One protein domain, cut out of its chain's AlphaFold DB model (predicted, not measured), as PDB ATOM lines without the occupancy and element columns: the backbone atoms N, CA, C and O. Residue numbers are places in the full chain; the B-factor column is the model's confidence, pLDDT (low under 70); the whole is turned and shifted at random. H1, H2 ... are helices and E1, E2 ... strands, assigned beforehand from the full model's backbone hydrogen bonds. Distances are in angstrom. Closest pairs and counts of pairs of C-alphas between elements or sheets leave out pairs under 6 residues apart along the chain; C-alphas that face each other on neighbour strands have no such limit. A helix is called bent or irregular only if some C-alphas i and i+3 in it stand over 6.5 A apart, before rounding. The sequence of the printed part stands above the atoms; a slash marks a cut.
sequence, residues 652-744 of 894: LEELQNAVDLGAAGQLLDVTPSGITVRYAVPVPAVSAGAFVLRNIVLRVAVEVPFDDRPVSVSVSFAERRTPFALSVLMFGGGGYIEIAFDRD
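What this domain is: This is residues 652 to 744 of the 894 residues of an uncharacterized protein of Amycolatopsis vastitatis (UniProt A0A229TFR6). Picture one long, twisted sheet in two halves set nearly end to end: E1, E2, E5 and E6 side by side in one half, the shorter E3, E4 and E7 in the other, with E8 running along both. Strands E2 and E4 run on, with breaks, into E3 and E5 of the other half, and the small helix H1 only grazes the sheet beside E2. The printed part has 93 residues, with H1 first and then E1 to E8 along the chain; the class is mostly strand. The sheet's order is E1, E2, E5, E6, E8, E7, E4, E3, all antiparallel. The whole is loose, with a radius of gyration of the C-alphas of 16.0 A, and elongated, spanning 51 by 29 by 21 A.

Where its parts are: Begin with the longest strand, E8, residues 731 to 742: find C-alpha 731 at (95.507, 117.666, 145.860) and go 37.7 A to C-alpha 742 at (117.666, 102.875, 119.135). In one half look for E6, residues 712 to 717, 17.0 A; E5, residues 696 to 705, and E2, residues 674 to 683, 28.5 A each; and E1, residues 666 to 671, 15.8 A. In the other half are E7, residues 724 to 728, 13.6 A; E4, residues 691 to 694, 10.2 A; and E3, residues 686 to 688, 6.7 A. H1, residues 652 to 658, begins at C-alpha 652, (105.949, 121.107, 119.367), and is 9.6 A long.

How they stand to each other: Start at E8, whose pairing is staggered: residues 731 to 735 pair with E7, where N 726 and O 733 are 2.9 A apart, and residues 737 to 741 with E6, where N 715 and O 739 are 2.8 A apart. From E6, step to E5 at N 701 and O 714, 2.8 A, then to E2 at N 679 and O 700, 2.7 A, then to the edge strand E1 at N 669 and O 676, 2.9 A. From E7, step to E4 at N 694 and O 725, 2.9 A, and on to the other edge strand, E3, at N 688 and O 691, 2.8 A. The architecture is a folded sheet, one sheet bent back on itself into two leaves: E1 E2 E5 E6 face E7 E4 E3 with 12 pairs of C-alphas within 11 A, and E8 is the hinge. E2 runs on into E3 at 39 degrees, and E4 into E5 at 46 degrees. H1 only grazes the sheet with residues 652 to 656; its closest C-alphas to E2 are those of Gln 656 and Val 681, 7.7 A apart. In H1 every O i to N i+4 pair is within hydrogen-bond range. E1 and E8 are apart.

The domain as a whole: The two C-alphas farthest apart are those of Pro 672 and Met 730, 51.4 A. The printed part has no cut, and no link is long. Mean pLDDT of the printed part is 73.2; look for values under 70 at residues 652 to 668, 672 to 674, 688, 705 to 708, 710 and 743 to 744.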
ATOM      1  N   LEU A 652     104.889 120.476 118.576       58.38
ATOM      2  CA  LEU A 652     105.949 121.107 119.367       58.38
ATOM      3  C   LEU A 652     106.681 122.191 118.582       58.38
ATOM      4  O   LEU A 652     107.110 123.166 119.184       58.38
ATOM      5  N   GLU A 653     106.792 122.045 117.262       58.91
ATOM      6  CA  GLU A 653     107.349 123.069 116.377       58.91
ATOM      7  C   GLU A 653     106.421 124.296 116.324       58.91
ATOM      8  O   GLU A 653     106.880 125.432 116.419       58.91
ATOM      9  N   GLU A 654     105.100 124.087 116.287       59.66
ATOM     10  CA  GLU A 654     104.111 125.171 116.416       59.66
ATOM     11  C   GLU A 654     104.219 125.890 117.774       59.66
ATOM     12  O   GLU A 654     104.179 127.120 117.833       59.66
ATOM     13  N   LEU A 655     104.427 125.139 118.863       53.69
ATOM     14  CA  LEU A 655     104.663 125.677 120.210       53.69
ATOM     15  C   LEU A 655     106.007 126.419 120.329       53.69
ATOM     16  O   LEU A 655     106.073 127.454 120.990       53.69
ATOM     17  N   GLN A 656     107.057 125.923 119.669       54.22
ATOM     18  CA  GLN A 656     108.385 126.539 119.612       54.22
ATOM     19  C   GLN A 656     108.401 127.818 118.767       54.22
ATOM     20  O   GLN A 656     109.140 128.742 119.076       54.22
ATOM     21  N   ASN A 657     107.578 127.905 117.723       60.22
ATOM     22  CA  ASN A 657     107.415 129.134 116.945       60.22
ATOM     23  C   ASN A 657     106.536 130.170 117.673       60.22
ATOM     24  O   ASN A 657     106.674 131.370 117.441       60.22
ATOM     25  N   ALA A 658     105.637 129.725 118.559       51.91
ATOM     26  CA  ALA A 658     104.768 130.595 119.358       51.91
ATOM     27  C   ALA A 658     105.453 131.186 120.607       51.91
ATOM     28  O   ALA A 658     105.019 132.218 121.121       51.91
ATOM     29  N   VAL A 659     106.512 130.545 121.103       48.53
ATOM     30  CA  VAL A 659     107.328 131.005 122.232       48.53
ATOM     31  C   VAL A 659     108.728 131.202 121.679       48.53
ATOM     32  O   VAL A 659     109.337 130.208 121.337       48.53
ATOM     33  N   ASP A 660     109.216 132.438 121.557       46.16
ATOM     34  CA  ASP A 660     110.486 132.833 120.910       46.16
ATOM     35  C   ASP A 660     111.729 132.099 121.494       46.16
ATOM     36  O   ASP A 660     112.514 132.639 122.271       46.16
ATOM     37  N   LEU A 661     111.863 130.809 121.178       47.12
ATOM     38  CA  LEU A 661     112.788 129.816 121.743       47.12
ATOM     39  C   LEU A 661     113.947 129.545 120.773       47.12
ATOM     40  O   LEU A 661     114.480 128.432 120.705       47.12
ATOM     41  N   GLY A 662     114.321 130.548 119.976       50.72
ATOM     42  CA  GLY A 662     115.436 130.441 119.040       50.72
ATOM     43  C   GLY A 662     116.734 130.063 119.755       50.72
ATOM     44  O   GLY A 662     116.971 130.558 120.849       50.72
ATOM     45  N   ALA A 663     117.550 129.204 119.123       49.38
ATOM     46  CA  ALA A 663     118.949 128.804 119.400       49.38
ATOM     47  C   ALA A 663     119.385 128.425 120.845       49.38
ATOM     48  O   ALA A 663     120.332 127.661 121.003       49.38
ATOM     49  N   ALA A 664     118.721 128.889 121.903       45.16
ATOM     50  CA  ALA A 664     119.100 128.744 123.305       45.16
ATOM     51  C   ALA A 664     118.779 127.357 123.889       45.16
ATOM     52  O   ALA A 664     119.321 126.988 124.927       45.16
ATOM     53  N   GLY A 665     117.908 126.584 123.231       50.53
ATOM     54  CA  GLY A 665     117.534 125.231 123.655       50.53
ATOM     55  C   GLY A 665     118.432 124.113 123.114       50.53
ATOM     56  O   GLY A 665     118.303 122.986 123.589       50.53
ATOM     57  N   GLN A 666     119.306 124.396 122.136       59.56
ATOM     58  CA  GLN A 666     120.150 123.401 121.468       59.56
ATOM     59  C   GLN A 666     121.549 123.370 122.100       59.56
ATOM     60  O   GLN A 666     122.379 124.246 121.871       59.56
ATOM     61  N   LEU A 667     121.828 122.327 122.876       64.06
ATOM     62  CA  LEU A 667     123.173 121.986 123.329       64.06
ATOM     63  C   LEU A 667     123.726 120.909 122.398       64.06
ATOM     64  O   LEU A 667     123.360 119.737 122.499       64.06
ATOM     65  N   LEU A 668     124.586 121.330 121.470       69.81
ATOM     66  CA  LEU A 668     125.354 120.433 120.618       69.81
ATOM     67  C   LEU A 668     126.699 120.148 121.286       69.81
ATOM     68  O   LEU A 668     127.505 121.054 121.481       69.81
ATOM     69  N   ASP A 669     126.931 118.885 121.612       76.00
ATOM     70  CA  ASP A 669     128.191 118.391 122.151       76.00
ATOM     71  C   ASP A 669     128.833 117.481 121.102       76.00
ATOM     72  O   ASP A 669     128.295 116.424 120.763       76.00
ATOM     73  N   VAL A 670     129.935 117.939 120.511       71.19
ATOM     74  CA  VAL A 670     130.655 117.209 119.465       71.19
ATOM     75  C   VAL A 670     131.966 116.732 120.056       71.19
ATOM     76  O   VAL A 670     132.840 117.531 120.382       71.19
ATOM     77  N   THR A 671     132.102 115.418 120.176       73.06
ATOM     78  CA  THR A 671     133.309 114.770 120.690       73.06
ATOM     79  C   THR A 671     133.870 113.805 119.650       73.06
ATOM     80  O   THR A 671     133.114 113.301 118.816       73.06
ATOM     81  N   PRO A 672     135.166 113.456 119.713       65.81
ATOM     82  CA  PRO A 672     135.729 112.413 118.854       65.81
ATOM     83  C   PRO A 672     135.051 111.038 118.997       65.81
ATOM     84  O   PRO A 672     135.176 110.210 118.105       65.81
ATOM     85  N   SER A 673     134.338 110.792 120.101       66.94
ATOM     86  CA  SER A 673     133.585 109.558 120.370       66.94
ATOM     87  C   SER A 673     132.133 109.577 119.878       66.94
ATOM     88  O   SER A 673     131.492 108.527 119.832       66.94
ATOM     89  N   GLY A 674     131.588 110.744 119.535       68.62
ATOM     90  CA  GLY A 674     130.194 110.866 119.119       68.62
ATOM     91  C   GLY A 674     129.679 112.301 119.094       68.62
ATOM     92  O   GLY A 674     130.265 113.211 119.687       68.62
ATOM     93  N   ILE A 675     128.539 112.488 118.436       72.75
ATOM     94  CA  ILE A 675     127.748 113.721 118.486       72.75
ATOM     95  C   ILE A 675     126.573 113.496 119.424       72.75
ATOM     96  O   ILE A 675     125.794 112.567 119.226       72.75
ATOM     97  N   THR A 676     126.399 114.375 120.407       79.69
ATOM     98  CA  THR A 676     125.159 114.448 121.176       79.69
ATOM     99  C   THR A 676     124.453 115.765 120.916       79.69
ATOM    100  O   THR A 676     124.966 116.838 121.229       79.69
ATOM    101  N   VAL A 677     123.248 115.687 120.363       73.88
ATOM    102  CA  VAL A 677     122.371 116.841 120.166       73.88
ATOM    103  C   VAL A 677     121.312 116.813 121.254       73.88
ATOM    104  O   VAL A 677     120.563 115.845 121.340       73.88
ATOM    105  N   ARG A 678     121.242 117.847 122.093       78.94
ATOM    106  CA  ARG A 678     120.233 117.971 123.153       78.94
ATOM    107  C   ARG A 678     119.357 119.184 122.887       78.94
ATOM    108  O   ARG A 678     119.868 120.283 122.709       78.94
ATOM    109  N   TYR A 679     118.051 118.980 122.930       71.88
ATOM    110  CA  TYR A 679     117.024 120.009 122.896       71.88
ATOM    111  C   TYR A 679     116.313 120.041 124.241       71.88
ATOM    112  O   TYR A 679     115.946 118.989 124.763       71.88
ATOM    113  N   ALA A 680     116.109 121.230 124.801       77.12
ATOM    114  CA  ALA A 680     115.308 121.433 126.002       77.12
ATOM    115  C   ALA A 680     114.295 122.555 125.766       77.12
ATOM    116  O   ALA A 680     114.671 123.709 125.567       77.12
ATOM    117  N   VAL A 681     113.013 122.206 125.795       72.62
ATOM    118  CA  VAL A 681     111.893 123.104 125.517       72.62
ATOM    119  C   VAL A 681     111.017 123.188 126.769       72.62
ATOM    120  O   VAL A 681     110.361 122.203 127.123       72.62
ATOM    121  N   PRO A 682     110.996 124.330 127.479       73.81
ATOM    122  CA  PRO A 682     110.021 124.567 128.534       73.81
ATOM    123  C   PRO A 682     108.617 124.562 127.927       73.81
ATOM    124  O   PRO A 682     108.342 125.312 126.991       73.81
ATOM    125  N   VAL A 683     107.725 123.726 128.452       72.81
ATOM    126  CA  VAL A 683     106.331 123.682 128.005       72.81
ATOM    127  C   VAL A 683     105.506 124.592 128.926       72.81
ATOM    128  O   VAL A 683     105.612 124.464 130.152       72.81
ATOM    129  N   PRO A 684     104.692 125.518 128.380       71.75
ATOM    130  CA  PRO A 684     103.821 126.375 129.176       71.75
ATOM    131  C   PRO A 684     102.906 125.573 130.108       71.75
ATOM    132  O   PRO A 684     102.498 124.455 129.792       71.75
ATOM    133  N   ALA A 685     102.558 126.157 131.255       75.31
ATOM    134  CA  ALA A 685     101.627 125.522 132.180       75.31
ATOM    135  C   ALA A 685     100.253 125.319 131.519       75.31
ATOM    136  O   ALA A 685      99.703 126.240 130.915       75.31
ATOM    137  N   VAL A 686      99.692 124.120 131.665       73.19
ATOM    138  CA  VAL A 686      98.379 123.749 131.131       73.19
ATOM    139  C   VAL A 686      97.373 123.724 132.275       73.19
ATOM    140  O   VAL A 686      97.565 123.008 133.257       73.19
ATOM    141  N   SER A 687      96.283 124.479 132.134       74.00
ATOM    142  CA  SER A 687      95.198 124.548 133.117       74.00
ATOM    143  C   SER A 687      93.875 124.141 132.470       74.00
ATOM    144  O   SER A 687      93.474 124.722 131.463       74.00
ATOM    145  N   ALA A 688      93.180 123.167 133.057       63.59
ATOM    146  CA  ALA A 688      91.880 122.677 132.601       63.59
ATOM    147  C   ALA A 688      90.923 122.527 133.797       63.59
ATOM    148  O   ALA A 688      90.918 121.519 134.504       63.59
ATOM    149  N   GLY A 689      90.109 123.556 134.047       76.69
ATOM    150  CA  GLY A 689      89.217 123.594 135.209       76.69
ATOM    151  C   GLY A 689      90.001 123.547 136.522       76.69
ATOM    152  O   GLY A 689      90.802 124.434 136.797       76.69
ATOM    153  N   ALA A 690      89.770 122.512 137.331       74.00
ATOM    154  CA  ALA A 690      90.466 122.308 138.600       74.00
ATOM    155  C   ALA A 690      91.856 121.652 138.469       74.00
ATOM    156  O   ALA A 690      92.530 121.490 139.483       74.00
ATOM    157  N   PHE A 691      92.262 121.254 137.257       75.06
ATOM    158  CA  PHE A 691      93.541 120.605 136.962       75.06
ATOM    159  C   PHE A 691      94.571 121.633 136.478       75.06
ATOM    160  O   PHE A 691      94.286 122.408 135.564       75.06
ATOM    161  N   VAL A 692      95.777 121.608 137.047       80.94
ATOM    162  CA  VAL A 692      96.927 122.414 136.619       80.94
ATOM    163  C   VAL A 692      98.160 121.523 136.510       80.94
ATOM    164  O   VAL A 692      98.475 120.770 137.433       80.94
ATOM    165  N   LEU A 693      98.878 121.645 135.396       80.69
ATOM    166  CA  LEU A 693     100.143 120.971 135.122       80.69
ATOM    167  C   LEU A 693     101.197 122.019 134.755       80.69
ATOM    168  O   LEU A 693     101.000 122.792 133.819       80.69
ATOM    169  N   ARG A 694     102.303 122.087 135.499       84.25
ATOM    170  CA  ARG A 694     103.334 123.133 135.345       84.25
ATOM    171  C   ARG A 694     104.743 122.588 135.581       84.25
ATOM    172  O   ARG A 694     104.899 121.471 136.059       84.25
ATOM    173  N   ASN A 695     105.767 123.386 135.276       84.00
ATOM    174  CA  ASN A 695     107.187 123.001 135.349       84.00
ATOM    175  C   ASN A 695     107.549 121.821 134.435       84.00
ATOM    176  O   ASN A 695     108.386 120.988 134.768       84.00
ATOM    177  N   ILE A 696     106.904 121.748 133.276       81.06
ATOM    178  CA  ILE A 696     107.232 120.750 132.270       81.06
ATOM    179  C   ILE A 696     108.409 121.271 131.448       81.06
ATOM    180  O   ILE A 696     108.353 122.363 130.884       81.06
ATOM    181  N   VAL A 697     109.451 120.457 131.328       83.81
ATOM    182  CA  VAL A 697     110.501 120.646 130.325       83.81
ATOM    183  C   VAL A 697     110.523 119.395 129.469       83.81
ATOM    184  O   VAL A 697     110.797 118.305 129.973       83.81
ATOM    185  N   LEU A 698     110.213 119.550 128.186       75.56
ATOM    186  CA  LEU A 698     110.429 118.499 127.208       75.56
ATOM    187  C   LEU A 698     111.909 118.511 126.832       75.56
ATOM    188  O   LEU A 698     112.414 119.533 126.363       75.56
ATOM    189  N   ARG A 699     112.605 117.391 127.000       80.50
ATOM    190  CA  ARG A 699     113.947 117.216 126.453       80.50
ATOM    191  C   ARG A 699     113.945 116.145 125.386       80.50
ATOM    192  O   ARG A 699     113.310 115.108 125.531       80.50
ATOM    193  N   VAL A 700     114.686 116.400 124.322       74.88
ATOM    194  CA  VAL A 700     114.966 115.421 123.278       74.88
ATOM    195  C   VAL A 700     116.470 115.368 123.118       74.88
ATOM    196  O   VAL A 700     117.095 116.403 122.916       74.88
ATOM    197  N   ALA A 701     117.067 114.189 123.233       79.62
ATOM    198  CA  ALA A 701     118.487 114.005 122.991       79.62
ATOM    199  C   ALA A 701     118.711 112.922 121.941       79.62
ATOM    200  O   ALA A 701     118.112 111.852 122.017       79.62
ATOM    201  N   VAL A 702     119.590 113.200 120.983       73.94
ATOM    202  CA  VAL A 702     120.077 112.223 120.010       73.94
ATOM    203  C   VAL A 702     121.565 112.039 120.226       73.94
ATOM    204  O   VAL A 702     122.321 113.005 120.152       73.94
ATOM    205  N   GLU A 703     121.978 110.807 120.493       78.12
ATOM    206  CA  GLU A 703     123.374 110.416 120.661       78.12
ATOM    207  C   GLU A 703     123.783 109.540 119.476       78.12
ATOM    208  O   GLU A 703     123.277 108.431 119.307       78.12
ATOM    209  N   VAL A 704     124.683 110.063 118.643       72.38
ATOM    210  CA  VAL A 704     125.295 109.387 117.495       72.38
ATOM    211  C   VAL A 704     126.727 109.008 117.886       72.38
ATOM    212  O   VAL A 704     127.626 109.845 117.752       72.38
ATOM    213  N   PRO A 705     126.965 107.796 118.409       68.75
ATOM    214  CA  PRO A 705     128.316 107.318 118.684       68.75
ATOM    215  C   PRO A 705     129.062 107.006 117.375       68.75
ATOM    216  O   PRO A 705     128.448 106.673 116.361       68.75
ATOM    217  N   PHE A 706     130.394 107.111 117.393       63.97
ATOM    218  CA  PHE A 706     131.263 106.698 116.272       63.97
ATOM    219  C   PHE A 706     131.962 105.359 116.509       63.97
ATOM    220  O   PHE A 706     132.933 105.035 115.834       63.97
ATOM    221  N   ASP A 707     131.478 104.601 117.487       64.50
ATOM    222  CA  ASP A 707     131.890 103.231 117.767       64.50
ATOM    223  C   ASP A 707     130.768 102.252 117.368       64.50
ATOM    224  O   ASP A 707     129.806 102.623 116.695       64.50
ATOM    225  N   ASP A 708     130.889 100.990 117.776       58.06
ATOM    226  CA  ASP A 708     129.924  99.939 117.434       58.06
ATOM    227  C   ASP A 708     128.562 100.080 118.146       58.06
ATOM    228  O   ASP A 708     127.659  99.259 117.936       58.06
ATOM    229  N   ARG A 709     128.376 101.093 119.005       71.12
ATOM    230  CA  ARG A 709     127.085 101.345 119.654       71.12
ATOM    231  C   ARG A 709     126.079 101.917 118.643       71.12
ATOM    232  O   ARG A 709     126.437 102.667 117.742       71.12
ATOM    233  N   PRO A 710     124.786 101.585 118.772       67.62
ATOM    234  CA  PRO A 710     123.762 102.138 117.898       67.62
ATOM    235  C   PRO A 710     123.439 103.593 118.263       67.62
ATOM    236  O   PRO A 710     123.505 103.992 119.425       67.62
ATOM    237  N   VAL A 711     123.010 104.367 117.262       70.12
ATOM    238  CA  VAL A 711     122.444 105.705 117.481       70.12
ATOM    239  C   VAL A 711     121.201 105.599 118.359       70.12
ATOM    240  O   VAL A 711     120.295 104.819 118.050       70.12
ATOM    241  N   SER A 712     121.151 106.398 119.424       78.69
ATOM    242  CA  SER A 712     120.037 106.405 120.372       78.69
ATOM    243  C   SER A 712     119.325 107.755 120.407       78.69
ATOM    244  O   SER A 712     119.932 108.814 120.254       78.69
ATOM    245  N   VAL A 713     118.011 107.708 120.599       75.38
ATOM    246  CA  VAL A 713     117.148 108.874 120.781       75.38
ATOM    247  C   VAL A 713     116.430 108.727 122.104       75.38
ATOM    248  O   VAL A 713     115.761 107.724 122.338       75.38
ATOM    249  N   SER A 714     116.529 109.741 122.955       82.81
ATOM    250  CA  SER A 714     115.754 109.838 124.185       82.81
ATOM    251  C   SER A 714     114.837 111.050 124.161       82.81
ATOM    252  O   SER A 714     115.192 112.117 123.663       82.81
ATOM    253  N   VAL A 715     113.635 110.867 124.691       79.44
ATOM    254  CA  VAL A 715     112.623 111.898 124.879       79.44
ATOM    255  C   VAL A 715     112.205 111.845 126.339       79.44
ATOM    256  O   VAL A 715     111.798 110.790 126.828       79.44
ATOM    257  N   SER A 716     112.295 112.971 127.037       85.56
ATOM    258  CA  SER A 716     111.810 113.099 128.403       85.56
ATOM    259  C   SER A 716     110.818 114.242 128.548       85.56
ATOM    260  O   SER A 716     111.008 115.335 128.025       85.56
ATOM    261  N   PHE A 717     109.731 113.979 129.261       83.44
ATOM    262  CA  PHE A 717     108.727 114.942 129.673       83.44
ATOM    263  C   PHE A 717     108.877 115.126 131.183       83.44
ATOM    264  O   PHE A 717     108.297 114.373 131.969       83.44
ATOM    265  N   ALA A 718     109.716 116.093 131.564       84.81
ATOM    266  CA  ALA A 718     110.370 116.159 132.870       84.81
ATOM    267  C   ALA A 718     111.271 114.940 133.167       84.81
ATOM    268  O   ALA A 718     111.140 113.871 132.578       84.81
ATOM    269  N   GLU A 719     112.215 115.118 134.085       85.50
ATOM    270  CA  GLU A 719     113.130 114.060 134.528       85.50
ATOM    271  C   GLU A 719     112.797 113.669 135.961       85.50
ATOM    272  O   GLU A 719     112.267 114.478 136.725       85.50
ATOM    273  N   ARG A 720     113.200 112.470 136.381       85.62
ATOM    274  CA  ARG A 720     112.974 112.011 137.761       85.62
ATOM    275  C   ARG A 720     113.484 112.976 138.839       85.62
ATOM    276  O   ARG A 720     112.899 113.063 139.913       85.62
ATOM    277  N   ARG A 721     114.588 113.684 138.572       85.19
ATOM    278  CA  ARG A 721     115.199 114.647 139.511       85.19
ATOM    279  C   ARG A 721     114.510 116.011 139.520       85.19
ATOM    280  O   ARG A 721     114.665 116.758 140.478       85.19
ATOM    281  N   THR A 722     113.768 116.329 138.466       86.62
ATOM    282  CA  THR A 722     113.027 117.583 138.311       86.62
ATOM    283  C   THR A 722     111.656 117.262 137.714       86.62
ATOM    284  O   THR A 722     111.442 117.539 136.528       86.62
ATOM    285  N   PRO A 723     110.761 116.612 138.484       88.00
ATOM    286  CA  PRO A 723     109.454 116.205 137.989       88.00
ATOM    287  C   PRO A 723     108.587 117.429 137.674       88.00
ATOM    288  O   PRO A 723     108.725 118.486 138.297       88.00
ATOM    289  N   PHE A 724     107.659 117.282 136.730       88.81
ATOM    290  CA  PHE A 724     106.617 118.282 136.533       88.81
ATOM    291  C   PHE A 724     105.690 118.295 137.752       88.81
ATOM    292  O   PHE A 724     105.494 117.271 138.406       88.81
ATOM    293  N   ALA A 725     105.091 119.445 138.045       85.38
ATOM    294  CA  ALA A 725     104.135 119.594 139.134       85.38
ATOM    295  C   ALA A 725     102.705 119.433 138.614       85.38
ATOM    296  O   ALA A 725     102.311 120.087 137.643       85.38
ATOM    297  N   LEU A 726     101.928 118.601 139.301       84.25
ATOM    298  CA  LEU A 726     100.524 118.319 139.031       84.25
ATOM    299  C   LEU A 726      99.678 118.789 140.221       84.25
ATOM    300  O   LEU A 726     100.014 118.500 141.364       84.25
ATOM    301  N   SER A 727      98.551 119.455 139.979       80.38
ATOM    302  CA  SER A 727      97.560 119.721 141.029       80.38
ATOM    303  C   SER A 727      96.131 119.606 140.519       80.38
ATOM    304  O   SER A 727      95.824 120.090 139.430       80.38
ATOM    305  N   VAL A 728      95.254 119.013 141.329       77.62
ATOM    306  CA  VAL A 728      93.811 118.919 141.103       77.62
ATOM    307  C   VAL A 728      93.081 119.368 142.368       77.62
ATOM    308  O   VAL A 728      93.115 118.676 143.385       77.62
ATOM    309  N   LEU A 729      92.399 120.517 142.321       79.25
ATOM    310  CA  LEU A 729      91.819 121.169 143.509       79.25
ATOM    311  C   LEU A 729      92.878 121.374 144.615       79.25
ATOM    312  O   LEU A 729      93.859 122.080 144.408       79.25
ATOM    313  N   MET A 730      92.666 120.767 145.786       70.19
ATOM    314  CA  MET A 730      93.561 120.802 146.949       70.19
ATOM    315  C   MET A 730      94.619 119.691 146.939       70.19
ATOM    316  O   MET A 730      95.478 119.667 147.816       70.19
ATOM    317  N   PHE A 731      94.558 118.766 145.978       79.56
ATOM    318  CA  PHE A 731      95.507 117.666 145.860       79.56
ATOM    319  C   PHE A 731      96.664 118.081 144.947       79.56
ATOM    320  O   PHE A 731      96.443 118.549 143.831       79.56
ATOM    321  N   GLY A 732      97.895 117.927 145.426       81.75
ATOM    322  CA  GLY A 732      99.131 118.234 144.710       81.75
ATOM    323  C   GLY A 732      99.972 116.981 144.474       81.75
ATOM    324  O   GLY A 732      99.767 115.948 145.103       81.75
ATOM    325  N   GLY A 733     100.917 117.058 143.548       85.94
ATOM    326  CA  GLY A 733     101.804 115.956 143.207       85.94
ATOM    327  C   GLY A 733     102.723 116.298 142.046       85.94
ATOM    328  O   GLY A 733     102.992 117.469 141.761       85.94
ATOM    329  N   GLY A 734     103.186 115.272 141.343       89.12
ATOM    330  CA  GLY A 734     104.073 115.443 140.207       89.12
ATOM    331  C   GLY A 734     104.349 114.160 139.447       89.12
ATOM    332  O   GLY A 734     103.823 113.093 139.754       89.12
ATOM    333  N   GLY A 735     105.170 114.267 138.415       88.31
ATOM    334  CA  GLY A 735     105.528 113.117 137.604       88.31
ATOM    335  C   GLY A 735     106.646 113.398 136.621       88.31
ATOM    336  O   GLY A 735     107.157 114.512 136.524       88.31
ATOM    337  N   TYR A 736     107.040 112.360 135.902       90.69
ATOM    338  CA  TYR A 736     108.009 112.434 134.815       90.69
ATOM    339  C   TYR A 736     107.784 111.270 133.856       90.69
ATOM    340  O   TYR A 736     107.213 110.242 134.228       90.69
ATOM    341  N   ILE A 737     108.232 111.435 132.616       87.50
ATOM    342  CA  ILE A 737     108.218 110.385 131.600       87.50
ATOM    343  C   ILE A 737     109.563 110.430 130.888       87.50
ATOM    344  O   ILE A 737     109.927 111.464 130.351       87.50
ATOM    345  N   GLU A 738     110.291 109.324 130.845       88.75
ATOM    346  CA  GLU A 738     111.556 109.172 130.130       88.75
ATOM    347  C   GLU A 738     111.467 107.955 129.208       88.75
ATOM    348  O   GLU A 738     111.161 106.844 129.646       88.75
ATOM    349  N   ILE A 739     111.736 108.157 127.921       81.69
ATOM    350  CA  ILE A 739     111.681 107.110 126.904       81.69
ATOM    351  C   ILE A 739     112.949 107.181 126.055       81.69
ATOM    352  O   ILE A 739     113.348 108.268 125.651       81.69
ATOM    353  N   ALA A 740     113.588 106.047 125.769       83.25
ATOM    354  CA  ALA A 740     114.733 105.971 124.868       83.25
ATOM    355  C   ALA A 740     114.621 104.790 123.901       83.25
ATOM    356  O   ALA A 740     114.220 103.688 124.288       83.25
ATOM    357  N   PHE A 741     115.024 105.021 122.657       76.44
ATOM    358  CA  PHE A 741     114.983 104.067 121.555       76.44
ATOM    359  C   PHE A 741     116.308 104.072 120.798       76.44
ATOM    360  O   PHE A 741     116.988 105.092 120.737       76.44
ATOM    361  N   ASP A 742     116.627 102.958 120.158       72.69
ATOM    362  CA  ASP A 742     117.666 102.875 119.135       72.69
ATOM    363  C   ASP A 742     117.160 102.059 117.928       72.69
ATOM    364  O   ASP A 742     115.957 101.815 117.784       72.69
ATOM    365  N   ARG A 743     118.070 101.622 117.048       64.25
ATOM    366  CA  ARG A 743     117.718 100.804 115.872       64.25
ATOM    367  C   ARG A 743     117.073  99.447 116.206       64.25
ATOM    368  O   ARG A 743     116.376  98.905 115.354       64.25
ATOM    369  N   ASP A 744     117.281  98.907 117.409       65.69
ATOM    370  CA  ASP A 744     116.744  97.614 117.857       65.69
ATOM    371  C   ASP A 744     115.404  97.752 118.610       65.69
ATOM    372  O   ASP A 744     114.828  96.746 119.055       65.69
TER     373      ASP A 744